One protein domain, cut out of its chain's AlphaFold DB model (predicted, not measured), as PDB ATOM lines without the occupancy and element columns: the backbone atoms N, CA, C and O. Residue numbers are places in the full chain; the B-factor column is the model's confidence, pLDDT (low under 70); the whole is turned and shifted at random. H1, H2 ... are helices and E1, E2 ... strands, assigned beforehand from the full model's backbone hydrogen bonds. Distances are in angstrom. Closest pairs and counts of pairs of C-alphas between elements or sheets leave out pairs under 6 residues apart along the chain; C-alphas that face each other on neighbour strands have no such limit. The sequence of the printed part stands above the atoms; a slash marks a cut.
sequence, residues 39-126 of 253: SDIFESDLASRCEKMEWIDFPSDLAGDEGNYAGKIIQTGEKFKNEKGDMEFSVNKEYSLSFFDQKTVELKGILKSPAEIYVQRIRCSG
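AT A GLANCE: This is residues 39 to 126 of the 253 residues of an uncharacterized protein of Candidatus Moranbacteria bacterium (UniProt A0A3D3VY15). Look for a small closed barrel of five strands, E1 to E5, with two short helices, H1 and H2, outside it on one side: H2 is next to E5 at Cys 124, and H1 is farther off. The long strands E1, E4 and E5 bend strongly as they go round the barrel, and a long link, residues 52 to 67, leads from H2 to E1. The printed part has 88 residues, with two named helices and then five named strands along the chain; the class is mixed, helices and strands. Round the ring run E1, E2, E3, E5, E4 and back to E1, antiparallel but for the parallel pair E3 and E5. The whole is compact, with a radius of gyration of the C-alphas of 12.1 A, and rounded, spanning 31 by 30 by 19 A.

IN THESE COORDINATES: Find C-alpha 39 at (-64.401, 113.308, -1.194); there H1 begins, residues 39 to 44, 8.6 A long. H2, residues 46 to 51, is 8.7 A long. E1, residues 68 to 76, starts at C-alpha 68 at (-52.662, 116.642, -22.222), bends by 73 degrees at residue 72 and spans 21.9 A. E2, residues 79 to 82, and E3, residues 88 to 91, are 10.2 A each. E4, residues 104 to 113, bends by 78 degrees at residue 110 and spans 22.5 A. E5, residues 116 to 124, bends by 80 degrees at residue 120, spans 20.6 A and ends at C-alpha 124 at (-60.573, 101.171, -15.029).

HOW THE PARTS SIT: Start at the barrel. E1, E2 and E3 form a meander, each strand the antiparallel neighbour of the one before; E1 and E2 are a hairpin, with N 74 and O 81 within hydrogen-bond range at 2.8 A, and so are E2 and E3, with N 80 and O 89 at 3.0 A. E1 to E4 make a Greek key, a meander of three strands with the fourth antiparallel beside the first: N 73 of E1 and O 105 of E4 are 2.8 A apart. E4 and E5 are a hairpin, with N 106 and O 123 at 2.7 A. E3 and E5 are parallel, with N 117 and O 90 at 3.2 A. Pairing of E3 is staggered: residues 88 to 90 pair with E2, residues 90 to 91 with E5. Residues 56 to 57 pair antiparallel with residues 121 to 122 of E5. H2 is on the barrel; its closest C-alphas to E5 are those of Cys 50 and Cys 124, 5.1 A apart. H1 is not on it, and meets H2 only through their link. In H1 and H2 every O i to N i+4 pair is within hydrogen-bond range.

THE WHOLE: The two C-alphas farthest apart, those of Asp 40 and Asp 86, are 33.6 A apart. The printed part has no cut. The links H2 to E1 and E3 to E4 are long. The mean pLDDT of the printed part is 73.4; look for values under 70 at residues 39 to 42, 59 to 68, 76, 78, 83 to 87 and 91 to 96.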
ATOM      1  N   SER A  39     -65.230 114.498  -1.418       61.03
ATOM      2  CA  SER A  39     -64.401 113.308  -1.194       61.03
ATOM      3  C   SER A  39     -65.246 112.068  -0.901       61.03
ATOM      4  O   SER A  39     -65.044 111.044  -1.543       61.03
ATOM      5  N   ASP A  40     -66.236 112.167  -0.007       58.25
ATOM      6  CA  ASP A  40     -67.100 111.032   0.353       58.25
ATOM      7  C   ASP A  40     -67.924 110.546  -0.853       58.25
ATOM      8  O   ASP A  40     -68.087 109.348  -1.061       58.25
ATOM      9  N   ILE A  41     -68.407 111.477  -1.688       62.62
ATOM     10  CA  ILE A  41     -69.134 111.162  -2.933       62.62
ATOM     11  C   ILE A  41     -68.194 110.583  -3.995       62.62
ATOM     12  O   ILE A  41     -68.593 109.723  -4.783       62.62
ATOM     13  N   PHE A  42     -66.955 111.080  -4.061       68.62
ATOM     14  CA  PHE A  42     -65.955 110.555  -4.981       68.62
ATOM     15  C   PHE A  42     -65.630 109.096  -4.648       68.62
ATOM     16  O   PHE A  42     -65.590 108.279  -5.564       68.62
ATOM     17  N   GLU A  43     -65.460 108.773  -3.365       71.44
ATOM     18  CA  GLU A  43     -65.081 107.442  -2.877       71.44
ATOM     19  C   GLU A  43     -66.229 106.425  -2.962       71.44
ATOM     20  O   GLU A  43     -66.024 105.322  -3.471       71.44
ATOM     21  N   SER A  44     -67.458 106.802  -2.585       70.06
ATOM     22  CA  SER A  44     -68.588 105.861  -2.470       70.06
ATOM     23  C   SER A  44     -68.972 105.146  -3.775       70.06
ATOM     24  O   SER A  44     -69.590 104.084  -3.746       70.06
ATOM     25  N   ASP A  45     -68.619 105.713  -4.931       76.25
ATOM     26  CA  ASP A  45     -69.007 105.195  -6.246       76.25
ATOM     27  C   ASP A  45     -67.855 104.552  -7.043       76.25
ATOM     28  O   ASP A  45     -68.103 104.033  -8.143       76.25
ATOM     29  N   LEU A  46     -66.604 104.598  -6.559       80.31
ATOM     30  CA  LEU A  46     -65.428 104.209  -7.358       80.31
ATOM     31  C   LEU A  46     -65.540 102.781  -7.887       80.31
ATOM     32  O   LEU A  46     -65.360 102.557  -9.087       80.31
ATOM     33  N   ALA A  47     -65.917 101.840  -7.024       82.75
ATOM     34  CA  ALA A  47     -66.131 100.441  -7.373       82.75
ATOM     35  C   ALA A  47     -67.149 100.270  -8.510       82.75
ATOM     36  O   ALA A  47     -66.839  99.709  -9.562       82.75
ATOM     37  N   SER A  48     -68.350 100.828  -8.341       83.69
ATOM     38  CA  SER A  48     -69.443 100.737  -9.321       83.69
ATOM     39  C   SER A  48     -69.065 101.353 -10.672       83.69
ATOM     40  O   SER A  48     -69.338 100.780 -11.730       83.69
ATOM     41  N   ARG A  49     -68.396 102.511 -10.662       86.44
ATOM     42  CA  ARG A  49     -67.934 103.188 -11.886       86.44
ATOM     43  C   ARG A  49     -66.797 102.427 -12.563       86.44
ATOM     44  O   ARG A  49     -66.755 102.360 -13.793       86.44
ATOM     45  N   CYS A  50     -65.909 101.818 -11.780       87.56
ATOM     46  CA  CYS A  50     -64.831 100.962 -12.264       87.56
ATOM     47  C   CYS A  50     -65.386  99.732 -13.001       87.56
ATOM     48  O   CYS A  50     -64.981  99.474 -14.135       87.56
ATOM     49  N   GLU A  51     -66.384  99.045 -12.433       87.69
ATOM     50  CA  GLU A  51     -67.066  97.913 -13.082       87.69
ATOM     51  C   GLU A  51     -67.781  98.295 -14.383       87.69
ATOM     52  O   GLU A  51     -67.864  97.493 -15.313       87.69
ATOM     53  N   LYS A  52     -68.290  99.527 -14.475       87.31
ATOM     54  CA  LYS A  52     -68.933 100.048 -15.691       87.31
ATOM     55  C   LYS A  52     -67.941 100.608 -16.711       87.31
ATOM     56  O   LYS A  52     -68.360 101.046 -17.784       87.31
ATOM     57  N   MET A  53     -66.642 100.611 -16.402       86.94
ATOM     58  CA  MET A  53     -65.609 101.293 -17.185       86.94
ATOM     59  C   MET A  53     -65.995 102.755 -17.482       86.94
ATOM     60  O   MET A  53     -65.825 103.261 -18.600       86.94
ATOM     61  N   GLU A  54     -66.561 103.443 -16.495       90.00
ATOM     62  CA  GLU A  54     -66.922 104.852 -16.606       90.00
ATOM     63  C   GLU A  54     -65.697 105.740 -16.368       90.00
ATOM     64  O   GLU A  54     -64.746 105.365 -15.683       90.00
ATOM     65  N   TRP A  55     -65.698 106.927 -16.981       87.19
ATOM     66  CA  TRP A  55     -64.740 107.962 -16.603       87.19
ATOM     67  C   TRP A  55     -65.168 108.556 -15.265       87.19
ATOM     68  O   TRP A  55     -66.314 108.969 -15.103       87.19
ATOM     69  N   ILE A  56     -64.230 108.588 -14.330       84.88
ATOM     70  CA  ILE A  56     -64.379 109.144 -12.993       84.88
ATOM     71  C   ILE A  56     -63.618 110.464 -13.002       84.88
ATOM     72  O   ILE A  56     -62.390 110.467 -13.107       84.88
ATOM     73  N   ASP A  57     -64.356 111.569 -12.986       81.62
ATOM     74  CA  ASP A  57     -63.789 112.914 -12.981       81.62
ATOM     75  C   ASP A  57     -63.359 113.284 -11.553       81.62
ATOM     76  O   ASP A  57     -64.120 113.101 -10.603       81.62
ATOM     77  N   PHE A  58     -62.135 113.787 -11.400       75.31
ATOM     78  CA  PHE A  58     -61.642 114.307 -10.127       75.31
ATOM     79  C   PHE A  58     -62.253 115.697  -9.907       75.31
ATOM     80  O   PHE A  58     -62.140 116.542 -10.807       75.31
ATOM     81  N   PRO A  59     -62.888 115.959  -8.751       62.53
ATOM     82  CA  PRO A  59     -63.471 117.262  -8.460       62.53
ATOM     83  C   PRO A  59     -62.356 118.301  -8.407       62.53
ATOM     84  O   PRO A  59     -61.522 118.283  -7.512       62.53
ATOM     85  N   SER A  60     -62.253 119.163  -9.420       63.75
ATOM     86  CA  SER A  60     -61.261 120.228  -9.373       63.75
ATOM     87  C   SER A  60     -61.425 121.334 -10.411       63.75
ATOM     88  O   SER A  60     -61.843 121.109 -11.548       63.75
ATOM     89  N   ASP A  61     -60.973 122.527 -10.021       53.56
ATOM     90  CA  ASP A  61     -61.168 123.785 -10.751       53.56
ATOM     91  C   ASP A  61     -59.970 124.202 -11.627       53.56
ATOM     92  O   ASP A  61     -59.929 125.312 -12.169       53.56
ATOM     93  N   LEU A  62     -58.940 123.361 -11.760       52.06
ATOM     94  CA  LEU A  62     -57.685 123.781 -12.388       52.06
ATOM     95  C   LEU A  62     -57.737 123.703 -13.921       52.06
ATOM     96  O   LEU A  62     -57.449 122.680 -14.542       52.06
ATOM     97  N   ALA A  63     -58.019 124.855 -14.534       43.06
ATOM     98  CA  ALA A  63     -57.741 125.140 -15.938       43.06
ATOM     99  C   ALA A  63     -56.237 125.411 -16.160       43.06
ATOM    100  O   ALA A  63     -55.612 126.177 -15.425       43.06
ATOM    101  N   GLY A  64     -55.650 124.812 -17.199       48.47
ATOM    102  CA  GLY A  64     -54.282 125.107 -17.631       48.47
ATOM    103  C   GLY A  64     -53.954 124.492 -18.993       48.47
ATOM    104  O   GLY A  64     -54.338 123.358 -19.264       48.47
ATOM    105  N   ASP A  65     -53.243 125.248 -19.832       48.06
ATOM    106  CA  ASP A  65     -53.023 124.990 -21.267       48.06
ATOM    107  C   ASP A  65     -51.793 124.118 -21.613       48.06
ATOM    108  O   ASP A  65     -51.425 124.010 -22.783       48.06
ATOM    109  N   GLU A  66     -51.137 123.455 -20.656       47.62
ATOM    110  CA  GLU A  66     -49.881 122.743 -20.942       47.62
ATOM    111  C   GLU A  66     -49.961 121.228 -20.711       47.62
ATOM    112  O   GLU A  66     -49.923 120.736 -19.592       47.62
ATOM    113  N   GLY A  67     -50.015 120.491 -21.829       56.25
ATOM    114  CA  GLY A  67     -49.712 119.060 -21.925       56.25
ATOM    115  C   GLY A  67     -50.834 118.115 -21.495       56.25
ATOM    116  O   GLY A  67     -50.854 117.651 -20.360       56.25
ATOM    117  N   ASN A  68     -51.707 117.734 -22.433       67.44
ATOM    118  CA  ASN A  68     -52.662 116.642 -22.222       67.44
ATOM    119  C   ASN A  68     -51.930 115.292 -22.244       67.44
ATOM    120  O   ASN A  68     -51.485 114.846 -23.305       67.44
ATOM    121  N   TYR A  69     -51.837 114.618 -21.099       73.19
ATOM    122  CA  TYR A  69     -51.468 113.206 -21.044       73.19
ATOM    123  C   TYR A  69     -52.728 112.348 -21.134       73.19
ATOM    124  O   TYR A  69     -53.706 112.577 -20.423       73.19
ATOM    125  N   ALA A  70     -52.688 111.345 -22.007       74.31
ATOM    126  CA  ALA A  70     -53.682 110.289 -22.079       74.31
ATOM    127  C   ALA A  70     -52.954 108.959 -22.278       74.31
ATOM    128  O   ALA A  70     -52.225 108.794 -23.258       74.31
ATOM    129  N   GLY A  71     -53.142 108.014 -21.364       75.12
ATOM    130  CA  GLY A  71     -52.464 106.728 -21.458       75.12
ATOM    131  C   GLY A  71     -52.926 105.718 -20.421       75.12
ATOM    132  O   GLY A  71     -53.520 106.082 -19.405       75.12
ATOM    133  N   LYS A  72     -52.629 104.448 -20.702       76.31
ATOM    134  CA  LYS A  72     -52.785 103.349 -19.753       76.31
ATOM    135  C   LYS A  72     -51.617 103.317 -18.786       76.31
ATOM    136  O   LYS A  72     -50.454 103.421 -19.197       76.31
ATOM    137  N   ILE A  73     -51.944 103.187 -17.515       76.00
ATOM    138  CA  ILE A  73     -51.002 103.166 -16.410       76.00
ATOM    139  C   ILE A  73     -51.423 102.114 -15.386       76.00
ATOM    140  O   ILE A  73     -52.593 101.745 -15.293       76.00
ATOM    141  N   ILE A  74     -50.452 101.648 -14.616       74.69
ATOM    142  CA  ILE A  74     -50.662 100.809 -13.442       74.69
ATOM    143  C   ILE A  74     -50.287 101.654 -12.234       74.69
ATOM    144  O   ILE A  74     -49.222 102.285 -12.222       74.69
ATOM    145  N   GLN A  75     -51.157 101.682 -11.231       70.50
ATOM    146  CA  GLN A  75     -50.813 102.279  -9.952       70.50
ATOM    147  C   GLN A  75     -50.028 101.285  -9.097       70.50
ATOM    148  O   GLN A  75     -50.368 100.108  -9.007       70.50
ATOM    149  N   THR A  76     -48.959 101.779  -8.482       68.06
ATOM    150  CA  THR A  76     -48.148 101.050  -7.511       68.06
ATOM    151  C   THR A  76     -47.893 101.958  -6.310       68.06
ATOM    152  O   THR A  76     -47.004 102.818  -6.352       68.06
ATOM    153  N   GLY A  77     -48.680 101.795  -5.249       71.00
ATOM    154  CA  GLY A  77     -48.674 102.689  -4.092       71.00
ATOM    155  C   GLY A  77     -49.095 104.111  -4.475       71.00
ATOM    156  O   GLY A  77     -50.110 104.312  -5.131       71.00
ATOM    157  N   GLU A  78     -48.296 105.116  -4.101       67.31
ATOM    158  CA  GLU A  78     -48.572 106.535  -4.413       67.31
ATOM    159  C   GLU A  78     -48.138 106.969  -5.828       67.31
ATOM    160  O   GLU A  78     -48.177 108.157  -6.165       67.31
ATOM    161  N   LYS A  79     -47.636 106.040  -6.647       73.12
ATOM    162  CA  LYS A  79     -47.067 106.349  -7.960       73.12
ATOM    163  C   LYS A  79     -47.778 105.596  -9.059       73.12
ATOM    164  O   LYS A  79     -48.167 104.445  -8.884       73.12
ATOM    165  N   PHE A  80     -47.834 106.213 -10.225       74.06
ATOM    166  CA  PHE A  80     -48.318 105.574 -11.433       74.06
ATOM    167  C   PHE A  80     -47.174 105.354 -12.404       74.06
ATOM    168  O   PHE A  80     -46.304 106.214 -12.564       74.06
ATOM    169  N   LYS A  81     -47.208 104.211 -13.080       76.62
ATOM    170  CA  LYS A  81     -46.277 103.861 -14.150       76.62
ATOM    171  C   LYS A  81     -47.043 103.636 -15.432       76.62
ATOM    172  O   LYS A  81     -48.067 102.959 -15.421       76.62
ATOM    173  N   ASN A  82     -46.549 104.159 -16.547       73.88
ATOM    174  CA  ASN A  82     -47.089 103.748 -17.841       73.88
ATOM    175  C   ASN A  82     -46.793 102.263 -18.119       73.88
ATOM    176  O   ASN A  82     -45.870 101.690 -17.544       73.88
ATOM    177  N   GLU A  83     -47.542 101.642 -19.035       65.88
ATOM    178  CA  GLU A  83     -47.377 100.212 -19.376       65.88
ATOM    179  C   GLU A  83     -45.945  99.828 -19.801       65.88
ATOM    180  O   GLU A  83     -45.556  98.669 -19.697       65.88
ATOM    181  N   LYS A  84     -45.150 100.792 -20.285       66.81
ATOM    182  CA  LYS A  84     -43.760 100.564 -20.711       66.81
ATOM    183  C   LYS A  84     -42.742 100.665 -19.570       66.81
ATOM    184  O   LYS A  84     -41.604 100.256 -19.754       66.81
ATOM    185  N   GLY A  85     -43.131 101.207 -18.416       66.25
ATOM    186  CA  GLY A  85     -42.239 101.471 -17.283       66.25
ATOM    187  C   GLY A  85     -41.275 102.646 -17.485       66.25
ATOM    188  O   GLY A  85     -40.449 102.905 -16.615       66.25
ATOM    189  N   ASP A  86     -41.388 103.366 -18.603       69.38
ATOM    190  CA  ASP A  86     -40.483 104.457 -18.984       69.38
ATOM    191  C   ASP A  86     -40.869 105.804 -18.352       69.38
ATOM    192  O   ASP A  86     -40.092 106.757 -18.386       69.38
ATOM    193  N   MET A  87     -42.087 105.909 -17.813       68.69
ATOM    194  CA  MET A  87     -42.581 107.104 -17.132       68.69
ATOM    195  C   MET A  87     -43.211 106.720 -15.800       68.69
ATOM    196  O   MET A  87     -44.107 105.877 -15.754       68.69
ATOM    197  N   GLU A  88     -42.745 107.373 -14.741       77.31
ATOM    198  CA  GLU A  88     -43.269 107.271 -13.385       77.31
ATOM    199  C   GLU A  88     -43.650 108.677 -12.926       77.31
ATOM    200  O   GLU A  88     -42.841 109.601 -13.027       77.31
ATOM    201  N   PHE A  89     -44.875 108.846 -12.442       72.62
ATOM    202  CA  PHE A  89     -45.347 110.135 -11.953       72.62
ATOM    203  C   PHE A  89     -46.126 109.995 -10.649       72.62
ATOM    204  O   PHE A  89     -46.817 109.001 -10.407       72.62
ATOM    205  N   SER A  90     -45.991 111.014  -9.807       70.56
ATOM    206  CA  SER A  90     -46.809 111.202  -8.611       70.56
ATOM    207  C   SER A  90     -48.039 112.048  -8.937       70.56
ATOM    208  O   SER A  90     -48.016 112.862  -9.864       70.56
ATOM    209  N   VAL A  91     -49.107 111.837  -8.168       65.94
ATOM    210  CA  VAL A  91     -50.373 112.574  -8.280       65.94
ATOM    211  C   VAL A  91     -50.516 113.548  -7.110       65.94
ATOM    212  O   VAL A  91     -50.080 113.252  -5.996       65.94
ATOM    213  N   ASN A  92     -51.116 114.714  -7.369       64.88
ATOM    214  CA  ASN A  92     -51.551 115.648  -6.328       64.88
ATOM    215  C   ASN A  92     -52.556 114.943  -5.380       64.88
ATOM    216  O   ASN A  92     -53.551 114.382  -5.828       64.88
ATOM    217  N   LYS A  93     -52.260 114.945  -4.076       60.25
ATOM    218  CA  LYS A  93     -52.825 114.071  -3.034       60.25
ATOM    219  C   LYS A  93     -54.193 114.503  -2.469       60.25
ATOM    220  O   LYS A  93     -54.354 114.520  -1.253       60.25
ATOM    221  N   GLU A  94     -55.176 114.838  -3.298       59.84
ATOM    222  CA  GLU A  94     -56.487 115.298  -2.786       59.84
ATOM    223  C   GLU A  94     -57.562 114.202  -2.665       59.84
ATOM    224  O   GLU A  94     -58.509 114.391  -1.913       59.84
ATOM    225  N   TYR A  95     -57.398 113.041  -3.314       63.94
ATOM    226  CA  TYR A  95     -58.412 111.974  -3.345       63.94
ATOM    227  C   TYR A  95     -57.805 110.586  -3.127       63.94
ATOM    228  O   TYR A  95     -56.637 110.359  -3.468       63.94
ATOM    229  N   SER A  96     -58.597 109.650  -2.593       63.34
ATOM    230  CA  SER A  96     -58.172 108.263  -2.408       63.34
ATOM    231  C   SER A  96     -57.878 107.591  -3.750       63.34
ATOM    232  O   SER A  96     -58.748 107.356  -4.586       63.34
ATOM    233  N   LEU A  97     -56.596 107.299  -3.966       71.44
ATOM    234  CA  LEU A  97     -56.119 106.505  -5.096       71.44
ATOM    235  C   LEU A  97     -55.847 105.060  -4.680       71.44
ATOM    236  O   LEU A  97     -55.535 104.244  -5.539       71.44
ATOM    237  N   SER A  98     -55.936 104.716  -3.392       73.56
ATOM    238  CA  SER A  98     -55.681 103.348  -2.921       73.56
ATOM    239  C   SER A  98     -56.606 102.339  -3.589       73.56
ATOM    240  O   SER A  98     -56.142 101.257  -3.931       73.56
ATOM    241  N   PHE A  99     -57.848 102.731  -3.896       75.94
ATOM    242  CA  PHE A  99     -58.769 101.911  -4.676       75.94
ATOM    243  C   PHE A  99     -58.165 101.453  -6.012       75.94
ATOM    244  O   PHE A  99     -58.386 100.326  -6.435       75.94
ATOM    245  N   PHE A 100     -57.384 102.286  -6.702       79.12
ATOM    246  CA  PHE A 100     -56.794 101.923  -7.994       79.12
ATOM    247  C   PHE A 100     -55.437 101.217  -7.870       79.12
ATOM    248  O   PHE A 100     -54.861 100.856  -8.900       79.12
ATOM    249  N   ASP A 101     -54.918 100.992  -6.655       77.75
ATOM    250  CA  ASP A 101     -53.647 100.293  -6.459       77.75
ATOM    251  C   ASP A 101     -53.689  98.907  -7.109       77.75
ATOM    252  O   ASP A 101     -54.664  98.165  -6.991       77.75
ATOM    253  N   GLN A 102     -52.631  98.580  -7.851       74.81
ATOM    254  CA  GLN A 102     -52.490  97.340  -8.623       74.81
ATOM    255  C   GLN A 102     -53.528  97.137  -9.740       74.81
ATOM    256  O   GLN A 102     -53.471  96.125 -10.441       74.81
ATOM    257  N   LYS A 103     -54.428  98.098  -9.982       79.06
ATOM    258  CA  LYS A 103     -55.413  98.046 -11.067       79.06
ATOM    259  C   LYS A 103     -54.866  98.743 -12.318       79.06
ATOM    260  O   LYS A 103     -54.126  99.729 -12.253       79.06
ATOM    261  N   THR A 104     -55.240  98.228 -13.492       83.25
ATOM    262  CA  THR A 104     -54.890  98.869 -14.770       83.25
ATOM    263  C   THR A 104     -55.906  99.957 -15.093       83.25
ATOM    264  O   THR A 104     -57.090  99.680 -15.318       83.25
ATOM    265  N   VAL A 105     -55.446 101.200 -15.195       84.50
ATOM    266  CA  VAL A 105     -56.306 102.370 -15.392       84.50
ATOM    267  C   VAL A 105     -55.886 103.187 -16.610       84.50
ATOM    268  O   VAL A 105     -54.712 103.314 -16.945       84.50
ATOM    269  N   GLU A 106     -56.864 103.763 -17.291       86.31
ATOM    270  CA  GLU A 106     -56.662 104.848 -18.234       86.31
ATOM    271  C   GLU A 106     -56.765 106.171 -17.493       86.31
ATOM    272  O   GLU A 106     -57.747 106.442 -16.804       86.31
ATOM    273  N   LEU A 107     -55.763 107.017 -17.683       83.38
ATOM    274  CA  LEU A 107     -55.698 108.323 -17.056       83.38
ATOM    275  C   LEU A 107     -55.691 109.415 -18.111       83.38
ATOM    276  O   LEU A 107     -54.999 109.309 -19.129       83.38
ATOM    277  N   LYS A 108     -56.440 110.485 -17.838       84.06
ATOM    278  CA  LYS A 108     -56.328 111.761 -18.542       84.06
ATOM    279  C   LYS A 108     -56.004 112.863 -17.546       84.06
ATOM    280  O   LYS A 108     -56.651 112.980 -16.506       84.06
ATOM    281  N   GLY A 109     -54.996 113.656 -17.874       80.81
ATOM    282  CA  GLY A 109     -54.472 114.665 -16.970       80.81
ATOM    283  C   GLY A 109     -53.578 115.688 -17.652       80.81
ATOM    284  O   GLY A 109     -53.309 115.603 -18.852       80.81
ATOM    285  N   ILE A 110     -53.114 116.644 -16.856       78.69
ATOM    286  CA  ILE A 110     -52.228 117.735 -17.264       78.69
ATOM    287  C   ILE A 110     -50.847 117.470 -16.662       78.69
ATOM    288  O   ILE A 110     -50.714 117.382 -15.440       78.69
ATOM    289  N   LEU A 111     -49.810 117.340 -17.490       75.81
ATOM    290  CA  LEU A 111     -48.438 117.187 -16.994       75.81
ATOM    291  C   LEU A 111     -47.952 118.509 -16.390       75.81
ATOM    292  O   LEU A 111     -47.812 119.503 -17.095       75.81
ATOM    293  N   LYS A 112     -47.666 118.519 -15.084       72.50
ATOM    294  CA  LYS A 112     -47.090 119.685 -14.391       72.50
ATOM    295  C   LYS A 112     -45.569 119.701 -14.502       72.50
ATOM    296  O   LYS A 112     -44.956 120.762 -14.575       72.50
ATOM    297  N   SER A 113     -44.962 118.519 -14.543       73.06
ATOM    298  CA  SER A 113     -43.539 118.313 -14.795       73.06
ATOM    299  C   SER A 113     -43.309 116.900 -15.357       73.06
ATOM    300  O   SER A 113     -44.241 116.095 -15.383       73.06
ATOM    301  N   PRO A 114     -42.082 116.535 -15.772       74.38
ATOM    302  CA  PRO A 114     -41.776 115.163 -16.183       74.38
ATOM    303  C   PRO A 114     -42.037 114.080 -15.118       74.38
ATOM    304  O   PRO A 114     -42.091 112.909 -15.477       74.38
ATOM    305  N   ALA A 115     -42.172 114.446 -13.836       74.44
ATOM    306  CA  ALA A 115     -42.378 113.518 -12.716       74.44
ATOM    307  C   ALA A 115     -43.713 113.734 -11.973       74.44
ATOM    308  O   ALA A 115     -43.979 113.072 -10.970       74.44
ATOM    309  N   GLU A 116     -44.550 114.661 -12.441       75.00
ATOM    310  CA  GLU A 116     -45.776 115.056 -11.752       75.00
ATOM    311  C   GLU A 116     -46.903 115.291 -12.750       75.00
ATOM    312  O   GLU A 116     -46.780 116.087 -13.690       75.00
ATOM    313  N   ILE A 117     -48.024 114.616 -12.506       75.94
ATOM    314  CA  ILE A 117     -49.247 114.804 -13.265       75.94
ATOM    315  C   ILE A 117     -50.350 115.312 -12.354       75.94
ATOM    316  O   ILE A 117     -50.508 114.912 -11.200       75.94
ATOM    317  N   TYR A 118     -51.170 116.156 -12.939       77.69
ATOM    318  CA  TYR A 118     -52.455 116.501 -12.404       77.69
ATOM    319  C   TYR A 118     -53.536 115.629 -13.038       77.69
ATOM    320  O   TYR A 118     -53.703 115.651 -14.260       77.69
ATOM    321  N   VAL A 119     -54.266 114.859 -12.237       78.00
ATOM    322  CA  VAL A 119     -55.277 113.923 -12.744       78.00
ATOM    323  C   VAL A 119     -56.602 114.647 -12.908       78.00
ATOM    324  O   VAL A 119     -57.121 115.202 -11.951       78.00
ATOM    325  N   GLN A 120     -57.144 114.648 -14.125       80.25
ATOM    326  CA  GLN A 120     -58.482 115.187 -14.384       80.25
ATOM    327  C   GLN A 120     -59.537 114.097 -14.278       80.25
ATOM    328  O   GLN A 120     -60.617 114.324 -13.750       80.25
ATOM    329  N   ARG A 121     -59.238 112.920 -14.829       84.12
ATOM    330  CA  ARG A 121     -60.142 111.776 -14.796       84.12
ATOM    331  C   ARG A 121     -59.409 110.467 -14.977       84.12
ATOM    332  O   ARG A 121     -58.401 110.395 -15.690       84.12
ATOM    333  N   ILE A 122     -59.968 109.429 -14.381       84.50
ATOM    334  CA  ILE A 122     -59.450 108.067 -14.417       84.50
ATOM    335  C   ILE A 122     -60.556 107.097 -14.811       84.50
ATOM    336  O   ILE A 122     -61.738 107.387 -14.655       84.50
ATOM    337  N   ARG A 123     -60.184 105.953 -15.371       88.50
ATOM    338  CA  ARG A 123     -61.118 104.888 -15.725       88.50
ATOM    339  C   ARG A 123     -60.427 103.536 -15.631       88.50
ATOM    340  O   ARG A 123     -59.362 103.361 -16.214       88.50
ATOM    341  N   CYS A 124     -61.053 102.553 -14.993       88.44
ATOM    342  CA  CYS A 124     -60.573 101.171 -15.029       88.44
ATOM    343  C   CYS A 124     -60.591 100.607 -16.460       88.44
ATOM    344  O   CYS A 124     -61.536 100.831 -17.218       88.44
ATOM    345  N   SER A 125     -59.519  99.917 -16.859       87.56
ATOM    346  CA  SER A 125     -59.285  99.545 -18.268       87.56
ATOM    347  C   SER A 125     -58.793  98.114 -18.499       87.56
ATOM    348  O   SER A 125     -58.533  97.736 -19.648       87.56
ATOM    349  N   GLY A 126     -58.663  97.326 -17.433       83.38
ATOM    350  CA  GLY A 126     -58.345  95.904 -17.511       83.38
ATOM    351  C   GLY A 126     -59.460  95.073 -18.157       83.38
ATOM    352  O   GLY A 126     -60.627  95.474 -18.176       83.38
TER     353      GLY A 126